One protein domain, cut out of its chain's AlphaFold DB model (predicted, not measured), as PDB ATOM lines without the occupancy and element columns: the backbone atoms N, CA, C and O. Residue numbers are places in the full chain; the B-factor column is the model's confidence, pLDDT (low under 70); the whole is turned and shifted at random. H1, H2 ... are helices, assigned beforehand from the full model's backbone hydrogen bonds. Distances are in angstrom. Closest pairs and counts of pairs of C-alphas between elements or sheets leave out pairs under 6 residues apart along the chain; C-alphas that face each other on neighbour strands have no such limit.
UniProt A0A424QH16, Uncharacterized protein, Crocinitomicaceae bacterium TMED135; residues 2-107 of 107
ATOM      1  N   ASP A   2     204.950 236.311 198.736       45.56
ATOM      2  CA  ASP A   2     205.991 236.171 197.696       45.56
ATOM      3  C   ASP A   2     206.307 234.734 197.250       45.56
ATOM      4  O   ASP A   2     206.572 234.496 196.076       45.56
ATOM      5  N   LYS A   3     206.246 233.740 198.146       41.91
ATOM      6  CA  LYS A   3     206.595 232.347 197.804       41.91
ATOM      7  C   LYS A   3     205.599 231.641 196.880       41.91
ATOM      8  O   LYS A   3     206.014 230.741 196.160       41.91
ATOM      9  N   VAL A   4     204.320 232.032 196.881       48.22
ATOM     10  CA  VAL A   4     203.301 231.440 195.989       48.22
ATOM     11  C   VAL A   4     203.379 232.070 194.595       48.22
ATOM     12  O   VAL A   4     203.224 231.378 193.595       48.22
ATOM     13  N   ILE A   5     203.679 233.370 194.525       48.62
ATOM     14  CA  ILE A   5     203.715 234.137 193.272       48.62
ATOM     15  C   ILE A   5     205.054 233.934 192.538       48.62
ATOM     16  O   ILE A   5     205.063 233.766 191.324       48.62
ATOM     17  N   ASN A   6     206.175 233.842 193.264       57.00
ATOM     18  CA  ASN A   6     207.517 233.614 192.708       57.00
ATOM     19  C   ASN A   6     208.043 232.188 192.940       57.00
ATOM     20  O   ASN A   6     209.253 231.969 193.027       57.00
ATOM     21  N   TRP A   7     207.149 231.197 193.018       60.72
ATOM     22  CA  TRP A   7     207.524 229.812 193.326       60.72
ATOM     23  C   TRP A   7     208.570 229.257 192.352       60.72
ATOM     24  O   TRP A   7     209.576 228.710 192.790       60.72
ATOM     25  N   LYS A   8     208.406 229.495 191.041       58.19
ATOM     26  CA  LYS A   8     209.385 229.086 190.016       58.19
ATOM     27  C   LYS A   8     210.756 229.736 190.210       58.19
ATOM     28  O   LYS A   8     211.749 229.026 190.234       58.19
ATOM     29  N   SER A   9     210.812 231.053 190.409       56.03
ATOM     30  CA  SER A   9     212.084 231.773 190.577       56.03
ATOM     31  C   SER A   9     212.828 231.353 191.850       56.03
ATOM     32  O   SER A   9     214.052 231.252 191.842       56.03
ATOM     33  N   ASN A  10     212.102 231.092 192.941       63.75
ATOM     34  CA  ASN A  10     212.679 230.658 194.216       63.75
ATOM     35  C   ASN A  10     213.154 229.199 194.154       63.75
ATOM     36  O   ASN A  10     214.196 228.837 194.701       63.75
ATOM     37  N   LEU A  11     212.402 228.360 193.444       63.97
ATOM     38  CA  LEU A  11     212.726 226.960 193.218       63.97
ATOM     39  C   LEU A  11     213.917 226.822 192.261       63.97
ATOM     40  O   LEU A  11     214.808 226.035 192.548       63.97
ATOM     41  N   ASP A  12     214.010 227.646 191.215       63.72
ATOM     42  CA  ASP A  12     215.165 227.688 190.310       63.72
ATOM     43  C   ASP A  12     216.436 228.200 191.008       63.72
ATOM     44  O   ASP A  12     217.501 227.615 190.815       63.72
ATOM     45  N   PHE A  13     216.341 229.214 191.882       66.44
ATOM     46  CA  PHE A  13     217.466 229.669 192.718       66.44
ATOM     47  C   PHE A  13     217.915 228.598 193.722       66.44
ATOM     48  O   PHE A  13     219.106 228.324 193.886       66.44
ATOM     49  N   THR A  14     216.959 227.940 194.382       62.25
ATOM     50  CA  THR A  14     217.279 226.886 195.353       62.25
ATOM     51  C   THR A  14     217.856 225.656 194.648       62.25
ATOM     52  O   THR A  14     218.818 225.067 195.134       62.25
ATOM     53  N   ILE A  15     217.327 225.285 193.476       64.12
ATOM     54  CA  ILE A  15     217.857 224.192 192.657       64.12
ATOM     55  C   ILE A  15     219.250 224.530 192.143       64.12
ATOM     56  O   ILE A  15     220.121 223.680 192.260       64.12
ATOM     57  N   SER A  16     219.502 225.722 191.601       60.38
ATOM     58  CA  SER A  16     220.839 226.075 191.101       60.38
ATOM     59  C   SER A  16     221.887 226.064 192.219       60.38
ATOM     60  O   SER A  16     223.009 225.615 191.998       60.38
ATOM     61  N   THR A  17     221.490 226.438 193.439       65.12
ATOM     62  CA  THR A  17     222.369 226.453 194.615       65.12
ATOM     63  C   THR A  17     222.580 225.060 195.231       65.12
ATOM     64  O   THR A  17     223.688 224.733 195.652       65.12
ATOM     65  N   LEU A  18     221.551 224.199 195.284       61.47
ATOM     66  CA  LEU A  18     221.655 222.844 195.857       61.47
ATOM     67  C   LEU A  18     221.956 221.736 194.835       61.47
ATOM     68  O   LEU A  18     222.267 220.618 195.249       61.47
ATOM     69  N   SER A  19     221.903 222.013 193.529       58.69
ATOM     70  CA  SER A  19     222.088 221.024 192.452       58.69
ATOM     71  C   SER A  19     223.425 220.291 192.525       58.69
ATOM     72  O   SER A  19     223.540 219.210 191.951       58.69
ATOM     73  N   SER A  20     224.440 220.852 193.190       59.38
ATOM     74  CA  SER A  20     225.738 220.191 193.339       59.38
ATOM     75  C   SER A  20     225.770 219.161 194.478       59.38
ATOM     76  O   SER A  20     226.707 218.370 194.535       59.38
ATOM     77  N   LYS A  21     224.798 219.185 195.406       61.41
ATOM     78  CA  LYS A  21     224.802 218.357 196.628       61.41
ATOM     79  C   LYS A  21     223.556 217.492 196.812       61.41
ATOM     80  O   LYS A  21     223.652 216.458 197.464       61.41
ATOM     81  N   PHE A  22     222.405 217.879 196.258       66.06
ATOM     82  CA  PHE A  22     221.150 217.138 196.413       66.06
ATOM     83  C   PHE A  22     220.398 216.968 195.088       66.06
ATOM     84  O   PHE A  22     220.412 217.864 194.239       66.06
ATOM     85  N   PRO A  23     219.682 215.842 194.908       71.06
ATOM     86  CA  PRO A  23     218.797 215.660 193.769       71.06
ATOM     87  C   PRO A  23     217.652 216.677 193.823       71.06
ATOM     88  O   PRO A  23     217.050 216.904 194.876       71.06
ATOM     89  N   LYS A  24     217.310 217.247 192.661       67.88
ATOM     90  CA  LYS A  24     216.281 218.293 192.508       67.88
ATOM     91  C   LYS A  24     214.957 217.937 193.196       67.88
ATOM     92  O   LYS A  24     214.339 218.796 193.808       67.88
ATOM     93  N   TYR A  25     214.558 216.666 193.160       71.94
ATOM     94  CA  TYR A  25     213.337 216.172 193.804       71.94
ATOM     95  C   TYR A  25     213.311 216.388 195.328       71.94
ATOM     96  O   TYR A  25     212.302 216.846 195.858       71.94
ATOM     97  N   LEU A  26     214.421 216.139 196.034       72.56
ATOM     98  CA  LEU A  26     214.491 216.357 197.487       72.56
ATOM     99  C   LEU A  26     214.406 217.844 197.842       72.56
ATOM    100  O   LEU A  26     213.754 218.208 198.817       72.56
ATOM    101  N   VAL A  27     215.018 218.704 197.023       73.00
ATOM    102  CA  VAL A  27     214.954 220.163 197.191       73.00
ATOM    103  C   VAL A  27     213.517 220.663 197.034       73.00
ATOM    104  O   VAL A  27     213.042 221.453 197.847       73.00
ATOM    105  N   ILE A  28     212.801 220.153 196.029       74.56
ATOM    106  CA  ILE A  28     211.394 220.489 195.782       74.56
ATOM    107  C   ILE A  28     210.514 220.044 196.960       74.56
ATOM    108  O   ILE A  28     209.696 220.834 197.429       74.56
ATOM    109  N   ILE A  29     210.706 218.824 197.481       78.94
ATOM    110  CA  ILE A  29     209.960 218.336 198.654       78.94
ATOM    111  C   ILE A  29     210.214 219.217 199.876       78.94
ATOM    112  O   ILE A  29     209.262 219.590 200.561       78.94
ATOM    113  N   ALA A  30     211.473 219.565 200.150       81.81
ATOM    114  CA  ALA A  30     211.817 220.406 201.293       81.81
ATOM    115  C   ALA A  30     211.134 221.778 201.197       81.81
ATOM    116  O   ALA A  30     210.532 222.242 202.162       81.81
ATOM    117  N   LEU A  31     211.159 222.399 200.014       80.25
ATOM    118  CA  LEU A  31     210.552 223.709 199.783       80.25
ATOM    119  C   LEU A  31     209.020 223.657 199.899       80.25
ATOM    120  O   LEU A  31     208.408 224.551 200.488       80.25
ATOM    121  N   LEU A  32     208.395 222.585 199.407       82.88
ATOM    122  CA  LEU A  32     206.953 222.364 199.521       82.88
ATOM    123  C   LEU A  32     206.529 222.104 200.975       82.88
ATOM    124  O   LEU A  32     205.551 222.685 201.442       82.88
ATOM    125  N   SER A  33     207.311 221.313 201.715       84.44
ATOM    126  CA  SER A  33     207.104 221.064 203.144       84.44
ATOM    127  C   SER A  33     207.218 222.347 203.970       84.44
ATOM    128  O   SER A  33     206.321 222.638 204.759       84.44
ATOM    129  N   VAL A  34     208.251 223.167 203.742       88.25
ATOM    130  CA  VAL A  34     208.391 224.478 204.400       88.25
ATOM    131  C   VAL A  34     207.192 225.364 204.110       88.25
ATOM    132  O   VAL A  34     206.638 225.948 205.031       88.25
ATOM    133  N   THR A  35     206.777 225.459 202.845       83.75
ATOM    134  CA  THR A  35     205.653 226.321 202.453       83.75
ATOM    135  C   THR A  35     204.359 225.878 203.137       83.75
ATOM    136  O   THR A  35     203.578 226.712 203.588       83.75
ATOM    137  N   PHE A  36     204.149 224.567 203.278       88.50
ATOM    138  CA  PHE A  36     203.024 224.020 204.029       88.50
ATOM    139  C   PHE A  36     203.077 224.416 205.512       88.50
ATOM    140  O   PHE A  36     202.095 224.944 206.035       88.50
ATOM    141  N   PHE A  37     204.222 224.234 206.180       88.44
ATOM    142  CA  PHE A  37     204.381 224.631 207.584       88.44
ATOM    143  C   PHE A  37     204.283 226.147 207.791       88.44
ATOM    144  O   PHE A  37     203.721 226.578 208.794       88.44
ATOM    145  N   GLU A  38     204.763 226.963 206.851       88.50
ATOM    146  CA  GLU A  38     204.614 228.422 206.893       88.50
ATOM    147  C   GLU A  38     203.153 228.853 206.782       88.50
ATOM    148  O   GLU A  38     202.733 229.761 207.496       88.50
ATOM    149  N   LEU A  39     202.367 228.207 205.916       89.50
ATOM    150  CA  LEU A  39     200.942 228.503 205.791       89.50
ATOM    151  C   LEU A  39     200.193 228.098 207.058       89.50
ATOM    152  O   LEU A  39     199.485 228.925 207.629       89.50
ATOM    153  N   VAL A  40     200.380 226.862 207.530       90.75
ATOM    154  CA  VAL A  40     199.740 226.379 208.762       90.75
ATOM    155  C   VAL A  40     200.132 227.259 209.947       90.75
ATOM    156  O   VAL A  40     199.253 227.725 210.669       90.75
ATOM    157  N   GLY A  41     201.421 227.564 210.099       88.81
ATOM    158  CA  GLY A  41     201.916 228.425 211.165       88.81
ATOM    159  C   GLY A  41     201.385 229.844 211.075       88.81
ATOM    160  O   GLY A  41     200.889 230.363 212.067       88.81
ATOM    161  N   GLY A  42     201.380 230.446 209.885       87.25
ATOM    162  CA  GLY A  42     200.832 231.784 209.673       87.25
ATOM    163  C   GLY A  42     199.347 231.878 210.030       87.25
ATOM    164  O   GLY A  42     198.947 232.786 210.761       87.25
ATOM    165  N   PHE A  43     198.533 230.917 209.581       91.06
ATOM    166  CA  PHE A  43     197.112 230.868 209.930       91.06
ATOM    167  C   PHE A  43     196.903 230.620 211.428       91.06
ATOM    168  O   PHE A  43     196.142 231.345 212.066       91.06
ATOM    169  N   SER A  44     197.594 229.641 212.017       88.88
ATOM    170  CA  SER A  44     197.468 229.338 213.446       88.88
ATOM    171  C   SER A  44     197.959 230.480 214.339       88.88
ATOM    172  O   SER A  44     197.327 230.751 215.353       88.88
ATOM    173  N   SER A  45     199.011 231.210 213.959       87.88
ATOM    174  CA  SER A  45     199.463 232.406 214.679       87.88
ATOM    175  C   SER A  45     198.439 233.537 214.630       87.88
ATOM    176  O   SER A  45     198.250 234.216 215.636       87.88
ATOM    177  N   PHE A  46     197.733 233.721 213.509       90.19
ATOM    178  CA  PHE A  46     196.656 234.711 213.419       90.19
ATOM    179  C   PHE A  46     195.523 234.401 214.408       90.19
ATOM    180  O   PHE A  46     195.126 235.269 215.185       90.19
ATOM    181  N   PHE A  47     195.059 233.149 214.451       89.69
ATOM    182  CA  PHE A  47     194.071 232.716 215.444       89.69
ATOM    183  C   PHE A  47     194.623 232.742 216.877       89.69
ATOM    184  O   PHE A  47     193.897 233.103 217.799       89.69
ATOM    185  N   GLY A  48     195.909 232.445 217.073       86.94
ATOM    186  CA  GLY A  48     196.576 232.520 218.374       86.94
ATOM    187  C   GLY A  48     196.590 233.931 218.967       86.94
ATOM    188  O   GLY A  48     196.370 234.097 220.163       86.94
ATOM    189  N   ILE A  49     196.754 234.970 218.140       88.19
ATOM    190  CA  ILE A  49     196.639 236.367 218.593       88.19
ATOM    191  C   ILE A  49     195.219 236.655 219.103       88.19
ATOM    192  O   ILE A  49     195.056 237.301 220.140       88.19
ATOM    193  N   VAL A  50     194.196 236.147 218.408       90.00
ATOM    194  CA  VAL A  50     192.796 236.275 218.840       90.00
ATOM    195  C   VAL A  50     192.572 235.545 220.167       90.00
ATOM    196  O   VAL A  50     191.952 236.116 221.063       90.00
ATOM    197  N   GLU A  51     193.130 234.338 220.339       88.19
ATOM    198  CA  GLU A  51     193.059 233.601 221.609       88.19
ATOM    199  C   GLU A  51     193.642 234.393 222.781       88.19
ATOM    200  O   GLU A  51     193.007 234.495 223.832       88.19
ATOM    201  N   ILE A  52     194.825 234.982 222.587       87.12
ATOM    202  CA  ILE A  52     195.500 235.792 223.606       87.12
ATOM    203  C   ILE A  52     194.668 237.036 223.937       87.12
ATOM    204  O   ILE A  52     194.468 237.344 225.111       87.12
ATOM    205  N   CYS A  53     194.153 237.737 222.923       88.75
ATOM    206  CA  CYS A  53     193.388 238.971 223.110       88.75
ATOM    207  C   CYS A  53     192.042 238.738 223.812       88.75
ATOM    208  O   CYS A  53     191.608 239.573 224.604       88.75
ATOM    209  N   MET A  54     191.381 237.614 223.532       90.00
ATOM    210  CA  MET A  54     190.119 237.231 224.175       90.00
ATOM    211  C   MET A  54     190.328 236.553 225.537       90.00
ATOM    212  O   MET A  54     189.359 236.293 226.249       90.00
ATOM    213  N   GLY A  55     191.579 236.278 225.923       85.38
ATOM    214  CA  GLY A  55     191.919 235.642 227.195       85.38
ATOM    215  C   GLY A  55     191.520 234.166 227.273       85.38
ATOM    216  O   GLY A  55     191.330 233.650 228.378       85.38
ATOM    217  N   TYR A  56     191.382 233.481 226.132       81.56
ATOM    218  CA  TYR A  56     191.035 232.062 226.107       81.56
ATOM    219  C   TYR A  56     192.147 231.217 226.740       81.56
ATOM    220  O   TYR A  56     193.338 231.434 226.515       81.56
ATOM    221  N   LYS A  57     191.747 230.223 227.538       81.19
ATOM    222  CA  LYS A  57     192.645 229.206 228.086       81.19
ATOM    223  C   LYS A  57     192.045 227.819 227.848       81.19
ATOM    224  O   LYS A  57     190.888 227.613 228.211       81.19
ATOM    225  N   PRO A  58     192.817 226.862 227.308       78.44
ATOM    226  CA  PRO A  58     194.234 226.962 226.931       78.44
ATOM    227  C   PRO A  58     194.453 227.522 225.503       78.44
ATOM    228  O   PRO A  58     193.562 227.471 224.665       78.44
ATOM    229  N   LEU A  59     195.659 228.042 225.241       86.00
ATOM    230  CA  LEU A  59     196.071 228.705 223.987       86.00
ATOM    231  C   LEU A  59     196.460 227.690 222.890       86.00
ATOM    232  O   LEU A  59     197.643 227.518 222.582       86.00
ATOM    233  N   TYR A  60     195.497 226.943 222.350       86.88
ATOM    234  CA  TYR A  60     195.778 225.848 221.413       86.88
ATOM    235  C   TYR A  60     196.354 226.338 220.078       86.88
ATOM    236  O   TYR A  60     197.369 225.806 219.614       86.88
ATOM    237  N   TRP A  61     195.747 227.356 219.470       87.06
ATOM    238  CA  TRP A  61     196.171 227.883 218.171       87.06
ATOM    239  C   TRP A  61     197.530 228.563 218.263       87.06
ATOM    240  O   TRP A  61     198.392 228.352 217.406       87.06
ATOM    241  N   SER A  62     197.765 229.299 219.351       87.88
ATOM    242  CA  SER A  62     199.052 229.948 219.585       87.88
ATOM    243  C   SER A  62     200.193 228.930 219.741       87.88
ATOM    244  O   SER A  62     201.284 229.155 219.213       87.88
ATOM    245  N   LYS A  63     199.949 227.776 220.388       88.56
ATOM    246  CA  LYS A  63     200.931 226.676 220.463       88.56
ATOM    247  C   LYS A  63     201.229 226.114 219.076       88.56
ATOM    248  O   LYS A  63     202.390 226.049 218.678       88.56
ATOM    249  N   ILE A  64     200.192 225.739 218.326       90.00
ATOM    250  CA  ILE A  64     200.336 225.132 216.994       90.00
ATOM    251  C   ILE A  64     201.082 226.072 216.036       90.00
ATOM    252  O   ILE A  64     201.969 225.618 215.307       90.00
ATOM    253  N   GLY A  65     200.786 227.375 216.078       90.31
ATOM    254  CA  GLY A  65     201.475 228.391 215.280       90.31
ATOM    255  C   GLY A  65     202.975 228.430 215.563       90.31
ATOM    256  O   GLY A  65     203.784 228.250 214.657       90.31
ATOM    257  N   VAL A  66     203.363 228.554 216.835       90.62
ATOM    258  CA  VAL A  66     204.783 228.625 217.214       90.62
ATOM    259  C   VAL A  66     205.539 227.331 216.883       90.62
ATOM    260  O   VAL A  66     206.653 227.393 216.358       90.62
ATOM    261  N   TYR A  67     204.948 226.155 217.133       91.06
ATOM    262  CA  TYR A  67     205.586 224.873 216.800       91.06
ATOM    263  C   TYR A  67     205.801 224.707 215.292       91.06
ATOM    264  O   TYR A  67     206.893 224.336 214.864       91.06
ATOM    265  N   SER A  68     204.786 225.006 214.479       90.62
ATOM    266  CA  SER A  68     204.881 224.870 213.021       90.62
ATOM    267  C   SER A  68     205.845 225.886 212.399       90.62
ATOM    268  O   SER A  68     206.659 225.501 211.558       90.62
ATOM    269  N   SER A  69     205.852 227.143 212.861       91.12
ATOM    270  CA  SER A  69     206.828 228.152 212.427       91.12
ATOM    271  C   SER A  69     208.267 227.779 212.799       91.12
ATOM    272  O   SER A  69     209.168 227.904 211.971       91.12
ATOM    273  N   SER A  70     208.489 227.259 214.010       91.25
ATOM    274  CA  SER A  70     209.799 226.760 214.448       91.25
ATOM    275  C   SER A  70     210.310 225.627 213.545       91.25
ATOM    276  O   SER A  70     211.471 225.621 213.125       91.25
ATOM    277  N   LEU A  71     209.419 224.709 213.158       90.88
ATOM    278  CA  LEU A  71     209.740 223.580 212.286       90.88
ATOM    279  C   LEU A  71     210.062 224.035 210.850       90.88
ATOM    280  O   LEU A  71     211.041 223.571 210.265       90.88
ATOM    281  N   ALA A  72     209.317 225.008 210.311       90.62
ATOM    282  CA  ALA A  72     209.623 225.629 209.020       90.62
ATOM    283  C   ALA A  72     211.016 226.287 209.009       90.62
ATOM    284  O   ALA A  72     211.794 226.087 208.071       90.62
ATOM    285  N   LEU A  73     211.360 227.027 210.071       90.31
ATOM    286  CA  LEU A  73     212.660 227.689 210.213       90.31
ATOM    287  C   LEU A  73     213.816 226.689 210.328       90.31
ATOM    288  O   LEU A  73     214.868 226.920 209.736       90.31
ATOM    289  N   LEU A  74     213.633 225.561 211.022       90.00
ATOM    290  CA  LEU A  74     214.646 224.499 211.101       90.00
ATOM    291  C   LEU A  74     214.953 223.881 209.734       90.00
ATOM    292  O   LEU A  74     216.125 223.679 209.394       90.00
ATOM    293  N   ILE A  75     213.920 223.607 208.931       86.31
ATOM    294  CA  ILE A  75     214.104 223.064 207.580       86.31
ATOM    295  C   ILE A  75     214.843 224.086 206.702       86.31
ATOM    296  O   ILE A  75     215.804 223.730 206.017       86.31
ATOM    297  N   LEU A  76     214.463 225.367 206.773       87.31
ATOM    298  CA  LEU A  76     215.142 226.445 206.046       87.31
ATOM    299  C   LEU A  76     216.606 226.605 206.473       87.31
ATOM    300  O   LEU A  76     217.484 226.688 205.615       87.31
ATOM    301  N   LEU A  77     216.890 226.599 207.778       88.69
ATOM    302  CA  LEU A  77     218.248 226.707 208.312       88.69
ATOM    303  C   LEU A  77     219.134 225.562 207.813       88.69
ATOM    304  O   LEU A  77     220.279 225.783 207.416       88.69
ATOM    305  N   THR A  78     218.590 224.345 207.801       85.81
ATOM    306  CA  THR A  78     219.280 223.160 207.283       85.81
ATOM    307  C   THR A  78     219.603 223.333 205.798       85.81
ATOM    308  O   THR A  78     220.744 223.107 205.387       85.81
ATOM    309  N   GLY A  79     218.643 223.828 205.010       82.56
ATOM    310  CA  GLY A  79     218.850 224.171 203.602       82.56
ATOM    311  C   GLY A  79     219.977 225.187 203.395       82.56
ATOM    312  O   GLY A  79     220.870 224.944 202.583       82.56
ATOM    313  N   GLN A  80     219.998 226.271 204.181       81.19
ATOM    314  CA  GLN A  80     221.035 227.308 204.072       81.19
ATOM    315  C   GLN A  80     222.431 226.831 204.500       81.19
ATOM    316  O   GLN A  80     223.451 227.257 203.956       81.19
ATOM    317  N   ARG A  81     222.516 225.911 205.467       84.50
ATOM    318  CA  ARG A  81     223.800 225.315 205.866       84.50
ATOM    319  C   ARG A  81     224.367 224.400 204.787       84.50
ATOM    320  O   ARG A  81     225.572 224.421 204.548       84.50
ATOM    321  N   ILE A  82     223.511 223.640 204.108       79.94
ATOM    322  CA  ILE A  82     223.907 222.770 202.995       79.94
ATOM    323  C   ILE A  82     224.425 223.593 201.807       79.94
ATOM    324  O   ILE A  82     225.466 223.243 201.232       79.94
ATOM    325  N   SER A  83     223.735 224.690 201.473       74.56
ATOM    326  CA  SER A  83     224.131 225.631 200.415       74.56
ATOM    327  C   SER A  83     225.359 226.477 200.765       74.56
ATOM    328  O   SER A  83     225.855 227.195 199.905       74.56
ATOM    329  N   MET A  84     225.878 226.373 201.997       78.94
ATOM    330  CA  MET A  84     226.987 227.190 202.511       78.94
ATOM    331  C   MET A  84     226.682 228.698 202.471       78.94
ATOM    332  O   MET A  84     227.595 229.522 202.447       78.94
ATOM    333  N   ASN A  85     225.400 229.069 202.501       79.62
ATOM    334  CA  ASN A  85     224.961 230.456 202.523       79.62
ATOM    335  C   ASN A  85     224.871 230.955 203.975       79.62
ATOM    336  O   ASN A  85     223.849 230.843 204.658       79.62
ATOM    337  N   TYR A  86     226.001 231.452 204.480       82.56
ATOM    338  CA  TYR A  86     226.139 231.857 205.878       82.56
ATOM    339  C   TYR A  86     225.430 233.170 206.214       82.56
ATOM    340  O   TYR A  86     225.109 233.374 207.384       82.56
ATOM    341  N   GLU A  87     225.210 234.061 205.245       86.25
ATOM    342  CA  GLU A  87     224.506 235.324 205.488       86.25
ATOM    343  C   GLU A  87     223.025 235.072 205.756       86.25
ATOM    344  O   GLU A  87     222.532 235.422 206.830       86.25
ATOM    345  N   ASP A  88     222.352 234.338 204.868       81.75
ATOM    346  CA  ASP A  88     220.929 234.023 205.032       81.75
ATOM    347  C   ASP A  88     220.671 233.123 206.248       81.75
ATOM    348  O   ASP A  88     219.672 233.279 206.957       81.75
ATOM    349  N   ALA A  89     221.605 232.216 206.558       85.69
ATOM    350  CA  ALA A  89     221.513 231.375 207.747       85.69
ATOM    351  C   ALA A  89     221.464 232.194 209.050       85.69
ATOM    352  O   ALA A  89     220.737 231.816 209.967       85.69
ATOM    353  N   LYS A  90     222.198 233.314 209.154       88.44
ATOM    354  CA  LYS A  90     222.178 234.168 210.360       88.44
ATOM    355  C   LYS A  90     220.796 234.772 210.584       88.44
ATOM    356  O   LYS A  90     220.286 234.727 211.701       88.44
ATOM    357  N   THR A  91     220.182 235.277 209.520       89.19
ATOM    358  CA  THR A  91     218.841 235.866 209.561       89.19
ATOM    359  C   THR A  91     217.803 234.849 210.043       89.19
ATOM    360  O   THR A  91     217.003 235.151 210.927       89.19
ATOM    361  N   ILE A  92     217.866 233.606 209.554       89.69
ATOM    362  CA  ILE A  92     216.963 232.528 209.993       89.69
ATOM    363  C   ILE A  92     217.150 232.202 211.481       89.69
ATOM    364  O   ILE A  92     216.163 232.023 212.193       89.69
ATOM    365  N   VAL A  93     218.394 232.156 211.976       91.44
ATOM    366  CA  VAL A  93     218.672 231.903 213.404       91.44
ATOM    367  C   VAL A  93     218.041 232.974 214.295       91.44
ATOM    368  O   VAL A  93     217.480 232.640 215.337       91.44
ATOM    369  N   ILE A  94     218.081 234.245 213.885       92.44
ATOM    370  CA  ILE A  94     217.458 235.340 214.642       92.44
ATOM    371  C   ILE A  94     215.942 235.118 214.759       92.44
ATOM    372  O   ILE A  94     215.398 235.185 215.861       92.44
ATOM    373  N   TYR A  95     215.256 234.775 213.665       90.44
ATOM    374  CA  TYR A  95     213.821 234.461 213.708       90.44
ATOM    375  C   TYR A  95     213.504 233.203 214.524       90.44
ATOM    376  O   TYR A  95     212.476 233.137 215.202       90.44
ATOM    377  N   PHE A  96     214.396 232.214 214.506       91.00
ATOM    378  CA  PHE A  96     214.245 231.000 215.302       91.00
ATOM    379  C   PHE A  96     214.321 231.289 216.807       91.00
ATOM    380  O   PHE A  96     213.511 230.766 217.571       91.00
ATOM    381  N   LEU A  97     215.218 232.185 217.235       91.75
ATOM    382  CA  LEU A  97     215.279 232.646 218.627       91.75
ATOM    383  C   LEU A  97     213.971 233.315 219.070       91.75
ATOM    384  O   LEU A  97     213.495 233.051 220.174       91.75
ATOM    385  N   VAL A  98     213.353 234.123 218.202       90.69
ATOM    386  CA  VAL A  98     212.040 234.729 218.481       90.69
ATOM    387  C   VAL A  98     210.960 233.654 218.655       90.69
ATOM    388  O   VAL A  98     210.147 233.751 219.573       90.69
ATOM    389  N   CYS A  99     210.973 232.593 217.841       89.69
ATOM    390  CA  CYS A  99     210.043 231.470 218.007       89.69
ATOM    391  C   CYS A  99     210.245 230.731 219.338       89.69
ATOM    392  O   CYS A  99     209.261 230.367 219.977       89.69
ATOM    393  N   ILE A 100     211.490 230.538 219.789       90.75
ATOM    394  CA  ILE A 100     211.776 229.933 221.103       90.75
ATOM    395  C   ILE A 100     211.214 230.803 222.232       90.75
ATOM    396  O   ILE A 100     210.541 230.284 223.121       90.75
ATOM    397  N   ALA A 101     211.440 232.118 222.182       90.62
ATOM    398  CA  ALA A 101     210.882 233.042 223.167       90.62
ATOM    399  C   ALA A 101     209.345 232.965 223.196       90.62
ATOM    400  O   ALA A 101     208.753 232.827 224.263       90.62
ATOM    401  N   GLY A 102     208.699 232.952 222.024       86.69
ATOM    402  CA  GLY A 102     207.251 232.759 221.913       86.69
ATOM    403  C   GLY A 102     206.777 231.423 222.497       86.69
ATOM    404  O   GLY A 102     205.755 231.376 223.176       86.69
ATOM    405  N   MET A 103     207.538 230.342 222.306       87.50
ATOM    406  CA  MET A 103     207.204 229.023 222.853       87.50
ATOM    407  C   MET A 103     207.217 229.026 224.382       87.50
ATOM    408  O   MET A 103     206.313 228.466 224.993       87.50
ATOM    409  N   MET A 104     208.196 229.698 224.996       87.88
ATOM    410  CA  MET A 104     208.269 229.849 226.453       87.88
ATOM    411  C   MET A 104     207.102 230.661 227.026       87.88
ATOM    412  O   MET A 104     206.686 230.401 228.145       87.88
ATOM    413  N   MET A 105     206.582 231.642 226.283       84.06
ATOM    414  CA  MET A 105     205.469 232.482 226.747       84.06
ATOM    415  C   MET A 105     204.109 231.784 226.657       84.06
ATOM    416  O   MET A 105     203.207 232.085 227.433       84.06
ATOM    417  N   VAL A 106     203.941 230.902 225.671       82.44
ATOM    418  CA  VAL A 106     202.668 230.223 225.395       82.44
ATOM    419  C   VAL A 106     202.557 228.888 226.155       82.44
ATOM    420  O   VAL A 106     201.455 228.347 226.289       82.44
ATOM    421  N   ASN A 107     203.677 228.337 226.638       76.06
ATOM    422  CA  ASN A 107     203.710 227.101 227.422       76.06
ATOM    423  C   ASN A 107     203.356 227.328 228.891       76.06
ATOM    424  O   ASN A 107     202.433 226.615 229.345       76.06
TER     425      ASN A 107
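Overview. This is residues 2 to 107 of the 107 residues of an uncharacterized protein of Crocinitomicaceae bacterium TMED135 (UniProt A0A424QH16). Three long helices fold back on one another in a zigzag, H3 to H4 to H5, with H4 between the other two and H3 and H5 apart. The short H2 packs at a steep tilt on the first part of H3, and the very short H1 lies near both H2 and H3 without clearly touching either. The printed part has 106 residues, with five named helices in the order H1, H2, H3, H4, H5 and no named strand, and its class is all helix. The whole is only just compact, close to loose, with a radius of gyration of the C-alphas of 15.5 A. It is only just elongated, with spans of 50 by 25 by 19 A, and H3 runs along most of the longest one.

Along the chain. Start at C-alpha 2, at (205.991, 236.171, 197.696), where H1, residues 2 to 5, begins. After Asn 6 you reach H2, residues 7 to 18, which measures 16.0 A from first to last C-alpha. Pass residues 19 to 23 and find C-alpha 24 at (216.281, 218.293, 192.508); from there H3, residues 24 to 54, runs 45.2 A to C-alpha 54 at (190.119, 237.231, 224.175). With 31 residues it is the longest helix. Residues 55 to 59 then bring you to H4, residues 60 to 82, which is 33.8 A long. After residues 83 to 85 comes H5, residues 86 to 106, 30.6 A long, ending at C-alpha 106 at (202.668, 230.223, 225.395).

Arrangement. Begin where the printed part begins. H1 and H2 are close but not clearly touching, and their closest C-alphas, those of Lys 3 and Asn 10, are 7.3 A apart. H1 is also close to H3 but not clearly touching it, with the C-alphas of Lys 3 and Thr 35 closest at 7.7 A. H2 touches H3, which meets it with residues 24 to 31 alone; look at the C-alphas of Ile 15 and Lys 24, the closest pair, 6.1 A apart. These two helices run opposite ways at a steep tilt of 56 degrees. H2 and H4 are close but not clearly touching, the C-alphas of Leu 18 and Ile 82 being closest at 7.5 A. Next, compare H3 with H4: they form a helical hairpin and touch, with 45 pairs of C-alphas within 8 A. Their closest C-alphas, those of Gly 48 and Ser 62, are 3.8 A apart, and the helices run opposite ways at a shallow tilt of 29 degrees. H4 and H5 form a second helical hairpin and touch, with the C-alphas of Gln 80 and Ala 89 closest at 5.5 A. They run opposite ways at a shallow tilt of 19 degrees. The helix packing is mostly aligned, but only just: 2 of the 3 pairs that touch are at a shallow tilt. H5 is apart from H1, H2 and H3, and H1 is apart from H4. On the backbone, every O i to N i+4 pair is within hydrogen-bond range in H2, H3 and H4, and 16 of 17 are in H5, while H1 is too short for such a pair.

Size, cuts and confidence. The two C-alphas farthest apart are those of Ser 20 and Gly 55, at 50.3 A. From C-alpha 2 to C-alpha 107, the chain's last residue, the distance is 31.2 A. The printed part has no cut, and the four links between successive helices are tight. The mean pLDDT of the printed part is 80.5. Look for low confidence in residues 2 to 22 and residue 24, which are under 70; the mean is 46 in H1 and 62 in H2.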